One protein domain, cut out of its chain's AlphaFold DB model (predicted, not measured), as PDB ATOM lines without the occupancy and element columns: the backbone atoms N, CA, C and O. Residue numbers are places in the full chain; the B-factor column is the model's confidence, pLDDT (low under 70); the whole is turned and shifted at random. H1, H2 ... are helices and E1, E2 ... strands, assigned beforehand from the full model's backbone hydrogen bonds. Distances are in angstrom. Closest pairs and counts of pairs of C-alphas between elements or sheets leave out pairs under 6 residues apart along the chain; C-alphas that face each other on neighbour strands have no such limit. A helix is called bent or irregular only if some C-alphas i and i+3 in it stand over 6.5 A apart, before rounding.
ATOM      1  N   HIS A 556     154.424 103.026  78.219       57.72
ATOM      2  CA  HIS A 556     155.739 103.383  77.688       57.72
ATOM      3  C   HIS A 556     155.607 104.552  76.697       57.72
ATOM      4  O   HIS A 556     154.732 104.464  75.834       57.72
ATOM      5  N   PRO A 557     156.467 105.595  76.743       57.22
ATOM      6  CA  PRO A 557     156.326 106.784  75.892       57.22
ATOM      7  C   PRO A 557     156.241 106.452  74.398       57.22
ATOM      8  O   PRO A 557     155.305 106.841  73.720       57.22
ATOM      9  N   SER A 558     157.137 105.607  73.887       57.88
ATOM     10  CA  SER A 558     157.102 105.120  72.497       57.88
ATOM     11  C   SER A 558     156.263 103.839  72.313       57.88
ATOM     12  O   SER A 558     156.692 102.880  71.662       57.88
ATOM     13  N   GLY A 559     155.094 103.781  72.957       63.91
ATOM     14  CA  GLY A 559     154.087 102.722  72.815       63.91
ATOM     15  C   GLY A 559     152.948 103.079  71.851       63.91
ATOM     16  O   GLY A 559     152.829 104.212  71.386       63.91
ATOM     17  N   VAL A 560     152.077 102.106  71.576       65.12
ATOM     18  CA  VAL A 560     150.866 102.314  70.764       65.12
ATOM     19  C   VAL A 560     149.777 102.916  71.663       65.12
ATOM     20  O   VAL A 560     149.552 102.378  72.753       65.12
ATOM     21  N   PRO A 561     149.097 104.008  71.271       69.69
ATOM     22  CA  PRO A 561     147.996 104.559  72.057       69.69
ATOM     23  C   PRO A 561     146.841 103.550  72.115       69.69
ATOM     24  O   PRO A 561     146.340 103.109  71.084       69.69
ATOM     25  N   ARG A 562     146.445 103.142  73.328       66.00
ATOM     26  CA  ARG A 562     145.375 102.147  73.565       66.00
ATOM     27  C   ARG A 562     144.364 102.584  74.634       66.00
ATOM     28  O   ARG A 562     143.688 101.757  75.236       66.00
ATOM     29  N   GLY A 563     144.275 103.884  74.891       69.12
ATOM     30  CA  GLY A 563     143.341 104.484  75.840       69.12
ATOM     31  C   GLY A 563     143.760 105.905  76.204       69.12
ATOM     32  O   GLY A 563     144.684 106.454  75.606       69.12
ATOM     33  N   TRP A 564     143.120 106.464  77.227       78.69
ATOM     34  CA  TRP A 564     143.417 107.793  77.761       78.69
ATOM     35  C   TRP A 564     143.837 107.710  79.232       78.69
ATOM     36  O   TRP A 564     143.401 106.819  79.964       78.69
ATOM     37  N   ALA A 565     144.679 108.643  79.658       77.44
ATOM     38  CA  ALA A 565     145.026 108.907  81.053       77.44
ATOM     39  C   ALA A 565     144.987 110.426  81.301       77.44
ATOM     40  O   ALA A 565     144.777 111.190  80.365       77.44
ATOM     41  N   ARG A 566     145.196 110.874  82.540       81.12
ATOM     42  CA  ARG A 566     145.589 112.262  82.835       81.12
ATOM     43  C   ARG A 566     147.038 112.255  83.334       81.12
ATOM     44  O   ARG A 566     147.393 111.315  84.045       81.12
ATOM     45  N   PRO A 567     147.878 113.228  82.949       76.00
ATOM     46  CA  PRO A 567     149.264 113.287  83.389       76.00
ATOM     47  C   PRO A 567     149.377 113.940  84.773       76.00
ATOM     48  O   PRO A 567     148.803 114.998  85.018       76.00
ATOM     49  N   ASP A 568     150.193 113.354  85.650       68.88
ATOM     50  CA  ASP A 568     150.510 113.927  86.970       68.88
ATOM     51  C   ASP A 568     151.531 115.088  86.892       68.88
ATOM     52  O   ASP A 568     151.877 115.692  87.906       68.88
ATOM     53  N   THR A 569     152.069 115.386  85.700       76.19
ATOM     54  CA  THR A 569     153.106 116.406  85.473       76.19
ATOM     55  C   THR A 569     152.917 117.139  84.143       76.19
ATOM     56  O   THR A 569     152.458 116.563  83.157       76.19
ATOM     57  N   LEU A 570     153.342 118.407  84.087       73.19
ATOM     58  CA  LEU A 570     153.282 119.249  82.880       73.19
ATOM     59  C   LEU A 570     154.030 118.655  81.675       73.19
ATOM     60  O   LEU A 570     153.557 118.783  80.552       73.19
ATOM     61  N   ALA A 571     155.138 117.940  81.895       68.12
ATOM     62  CA  ALA A 571     155.881 117.263  80.827       68.12
ATOM     63  C   ALA A 571     155.077 116.142  80.133       68.12
ATOM     64  O   ALA A 571     155.407 115.742  79.024       68.12
ATOM     65  N   GLY A 572     154.001 115.637  80.750       66.62
ATOM     66  CA  GLY A 572     153.092 114.695  80.093       66.62
ATOM     67  C   GLY A 572     152.193 115.331  79.025       66.62
ATOM     68  O   GLY A 572     151.590 114.600  78.246       66.62
ATOM     69  N   MET A 573     152.094 116.665  78.974       74.12
ATOM     70  CA  MET A 573     151.207 117.413  78.069       74.12
ATOM     71  C   MET A 573     151.719 117.487  76.615       74.12
ATOM     72  O   MET A 573     151.028 118.000  75.746       74.12
ATOM     73  N   GLU A 574     152.900 116.944  76.306       70.81
ATOM     74  CA  GLU A 574     153.408 116.858  74.923       70.81
ATOM     75  C   GLU A 574     152.550 115.944  74.018       70.81
ATOM     76  O   GLU A 574     152.611 116.040  72.795       70.81
ATOM     77  N   ASP A 575     151.745 115.063  74.622       68.81
ATOM     78  CA  ASP A 575     150.976 113.993  73.965       68.81
ATOM     79  C   ASP A 575     149.494 114.005  74.418       68.81
ATOM     80  O   ASP A 575     148.851 112.963  74.614       68.81
ATOM     81  N   SER A 576     148.972 115.208  74.691       82.19
ATOM     82  CA  SER A 576     147.588 115.450  75.115       82.19
ATOM     83  C   SER A 576     146.614 115.636  73.951       82.19
ATOM     84  O   SER A 576     146.994 115.983  72.834       82.19
ATOM     85  N   ASP A 577     145.325 115.407  74.215       82.69
ATOM     86  CA  ASP A 577     144.266 115.674  73.244       82.69
ATOM     87  C   ASP A 577     144.273 117.164  72.835       82.69
ATOM     88  O   ASP A 577     144.208 118.031  73.718       82.69
ATOM     89  N   PRO A 578     144.340 117.507  71.531       80.56
ATOM     90  CA  PRO A 578     144.436 118.900  71.093       80.56
ATOM     91  C   PRO A 578     143.239 119.770  71.491       80.56
ATOM     92  O   PRO A 578     143.407 120.972  71.700       80.56
ATOM     93  N   VAL A 579     142.040 119.191  71.619       83.69
ATOM     94  CA  VAL A 579     140.809 119.929  71.931       83.69
ATOM     95  C   VAL A 579     140.714 120.202  73.429       83.69
ATOM     96  O   VAL A 579     140.490 121.349  73.814       83.69
ATOM     97  N   GLU A 580     140.966 119.209  74.292       84.19
ATOM     98  CA  GLU A 580     141.076 119.465  75.739       84.19
ATOM     99  C   GLU A 580     142.241 120.403  76.066       84.19
ATOM    100  O   GLU A 580     142.101 121.261  76.934       84.19
ATOM    101  N   SER A 581     143.363 120.295  75.353       85.31
ATOM    102  CA  SER A 581     144.522 121.172  75.567       85.31
ATOM    103  C   SER A 581     144.231 122.614  75.160       85.31
ATOM    104  O   SER A 581     144.590 123.534  75.889       85.31
ATOM    105  N   TYR A 582     143.521 122.830  74.048       86.62
ATOM    106  CA  TYR A 582     143.041 124.158  73.664       86.62
ATOM    107  C   TYR A 582     142.061 124.731  74.700       86.62
ATOM    108  O   TYR A 582     142.221 125.871  75.135       86.62
ATOM    109  N   LEU A 583     141.082 123.934  75.147       84.12
ATOM    110  CA  LEU A 583     140.100 124.352  76.153       84.12
ATOM    111  C   LEU A 583     140.750 124.681  77.505       84.12
ATOM    112  O   LEU A 583     140.368 125.668  78.131       84.12
ATOM    113  N   TRP A 584     141.753 123.906  77.926       88.00
ATOM    114  CA  TRP A 584     142.509 124.130  79.159       88.00
ATOM    115  C   TRP A 584     143.446 125.340  79.060       88.00
ATOM    116  O   TRP A 584     143.509 126.139  79.988       88.00
ATOM    117  N   CYS A 585     144.116 125.554  77.925       86.31
ATOM    118  CA  CYS A 585     144.898 126.775  77.699       86.31
ATOM    119  C   CYS A 585     144.017 128.036  77.636       86.31
ATOM    120  O   CYS A 585     144.470 129.113  78.020       86.31
ATOM    121  N   ALA A 586     142.765 127.916  77.182       86.88
ATOM    122  CA  ALA A 586     141.789 129.006  77.207       86.88
ATOM    123  C   ALA A 586     141.177 129.239  78.604       86.88
ATOM    124  O   ALA A 586     140.884 130.378  78.957       86.88
ATOM    125  N   ASN A 587     140.974 128.177  79.393       87.75
ATOM    126  CA  ASN A 587     140.409 128.213  80.745       87.75
ATOM    127  C   ASN A 587     141.124 127.182  81.648       87.75
ATOM    128  O   ASN A 587     140.662 126.041  81.750       87.75
ATOM    129  N   PRO A 588     142.241 127.549  82.306       79.88
ATOM    130  CA  PRO A 588     143.045 126.598  83.069       79.88
ATOM    131  C   PRO A 588     142.321 126.145  84.339       79.88
ATOM    132  O   PRO A 588     142.134 126.909  85.287       79.88
ATOM    133  N   ILE A 589     141.936 124.869  84.357       81.69
ATOM    134  CA  ILE A 589     141.339 124.182  85.508       81.69
ATOM    135  C   ILE A 589     142.389 123.310  86.225       81.69
ATOM    136  O   ILE A 589     143.377 122.919  85.605       81.69
ATOM    137  N   PRO A 590     142.197 122.945  87.511       78.62
ATOM    138  CA  PRO A 590     143.171 122.133  88.255       78.62
ATOM    139  C   PRO A 590     143.418 120.722  87.694       78.62
ATOM    140  O   PRO A 590     144.366 120.059  88.102       78.62
ATOM    141  N   GLU A 591     142.562 120.244  86.789       79.44
ATOM    142  CA  GLU A 591     142.708 118.948  86.130       79.44
ATOM    143  C   GLU A 591     143.420 119.105  84.779       79.44
ATOM    144  O   GLU A 591     142.938 119.821  83.903       79.44
ATOM    145  N   MET A 592     144.545 118.411  84.591       82.25
ATOM    146  CA  MET A 592     145.278 118.415  83.318       82.25
ATOM    147  C   MET A 592     144.466 117.765  82.173       82.25
ATOM    148  O   MET A 592     143.715 116.810  82.428       82.25
ATOM    149  N   PRO A 593     144.661 118.207  80.911       84.94
ATOM    150  CA  PRO A 593     144.127 117.545  79.717       84.94
ATOM    151  C   PRO A 593     144.481 116.059  79.654       84.94
ATOM    152  O   PRO A 593     145.549 115.637  80.106       84.94
ATOM    153  N   ARG A 594     143.600 115.248  79.065       86.19
ATOM    154  CA  ARG A 594     143.857 113.820  78.877       86.19
ATOM    155  C   ARG A 594     144.963 113.585  77.853       86.19
ATOM    156  O   ARG A 594     145.023 114.234  76.814       86.19
ATOM    157  N   THR A 595     145.817 112.611  78.148       84.06
ATOM    158  CA  THR A 595     146.960 112.205  77.326       84.06
ATOM    159  C   THR A 595     146.799 110.788  76.812       84.06
ATOM    160  O   THR A 595     146.162 109.934  77.445       84.06
ATOM    161  N   ALA A 596     147.356 110.535  75.628       75.88
ATOM    162  CA  ALA A 596     147.255 109.241  74.981       75.88
ATOM    163  C   ALA A 596     147.998 108.184  75.815       75.88
ATOM    164  O   ALA A 596     149.225 108.202  75.935       75.88
ATOM    165  N   ARG A 597     147.271 107.217  76.392       72.44
ATOM    166  CA  ARG A 597     147.869 106.129  77.177       72.44
ATOM    167  C   ARG A 597     148.545 105.138  76.231       72.44
ATOM    168  O   ARG A 597     147.969 104.124  75.825       72.44
ATOM    169  N   ARG A 598     149.787 105.457  75.877       68.44
ATOM    170  CA  ARG A 598     150.673 104.624  75.069       68.44
ATOM    171  C   ARG A 598     151.144 103.425  75.875       68.44
ATOM    172  O   ARG A 598     151.733 103.556  76.950       68.44
ATOM    173  N   MET A 599     150.865 102.239  75.351       59.88
ATOM    174  CA  MET A 599     151.276 100.973  75.945       59.88
ATOM    175  C   MET A 599     152.065 100.165  74.921       59.88
ATOM    176  O   MET A 599     151.747 100.154  73.730       59.88
ATOM    177  N   ARG A 600     153.112  99.488  75.383       56.38
ATOM    178  CA  ARG A 600     153.754  98.418  74.619       56.38
ATOM    179  C   ARG A 600     153.174  97.076  75.081       56.38
ATOM    180  O   ARG A 600     152.736  96.975  76.231       56.38
ATOM    181  N   PRO A 601     153.191  96.032  74.229       53.97
ATOM    182  CA  PRO A 601     153.248  94.665  74.738       53.97
ATOM    183  C   PRO A 601     154.350  94.591  75.803       53.97
ATOM    184  O   PRO A 601     155.356  95.295  75.668       53.97
TER     185      PRO A 601
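What this domain is: This is residues 556 to 601 of the 847 residues of the protein "Hypothetical protein" of Eutreptiella gymnastica (UniProt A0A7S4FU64). What shape do these atoms make? A two-stranded antiparallel ribbon, E1 and E2, makes one end of a slender body and helix H2 makes the other, with the short helix H1 beside the beginning of E2. E1 bends and E2 runs beside it. What is the make-up? The printed part has 46 residues, with two named helices and two named strands in the order E1, H1, H2, E2, and its class is mixed, helices and strands. How large is it? It is only just compact, close to loose, with a radius of gyration of the C-alphas of 10.8 A, and only just a rod, with spans of 36 by 18 by 13 A.

Where its parts are: Where does the printed part begin? E1, residues 556 to 565, begins with C-alpha 556 at (155.739, 103.383, 77.688), bends by 127 degrees at residue 559 and is 12.5 A long. Which helices follow? H1, residues 570 to 575, is 10.6 A long and only just irregular, with C-alphas 572 and 575 6.52 A apart. H2, residues 578 to 586, is 12.1 A long. Where is the last strand? E2, residues 595 to 600, is 15.6 A long and ends with C-alpha 600 at (153.754, 98.418, 74.619).

How they stand to each other: How do the strands pair? E1 and E2 are antiparallel at 128 degrees, with N 560 and O 599 2.9 A apart and N 597 and O 563 2.8 A apart, within hydrogen-bond range. Where are the helices? The closest C-alphas of H1 and E2, those of Asp 575 and Thr 595, are 5.5 A apart. H2 is apart from E1, and only just apart from H1, at 8.1 A. What do the helix backbones show? In H2 every O i to N i+4 pair is within hydrogen-bond range; in H1 0 of 2 are, and 1 of 3 O i to N i+3 pairs is.

The domain as a whole: How far does it reach? The two C-alphas farthest apart, those of Asn 587 and Pro 601, are 36.4 A apart. Is it cut? The printed part has no cut and no long link; the link from H2 to E2, 8 residues, is short. Where is confidence low? The mean pLDDT of the printed part is 75.0, and 16 residues are under 70, among them 556 to 563 and 598 to 601.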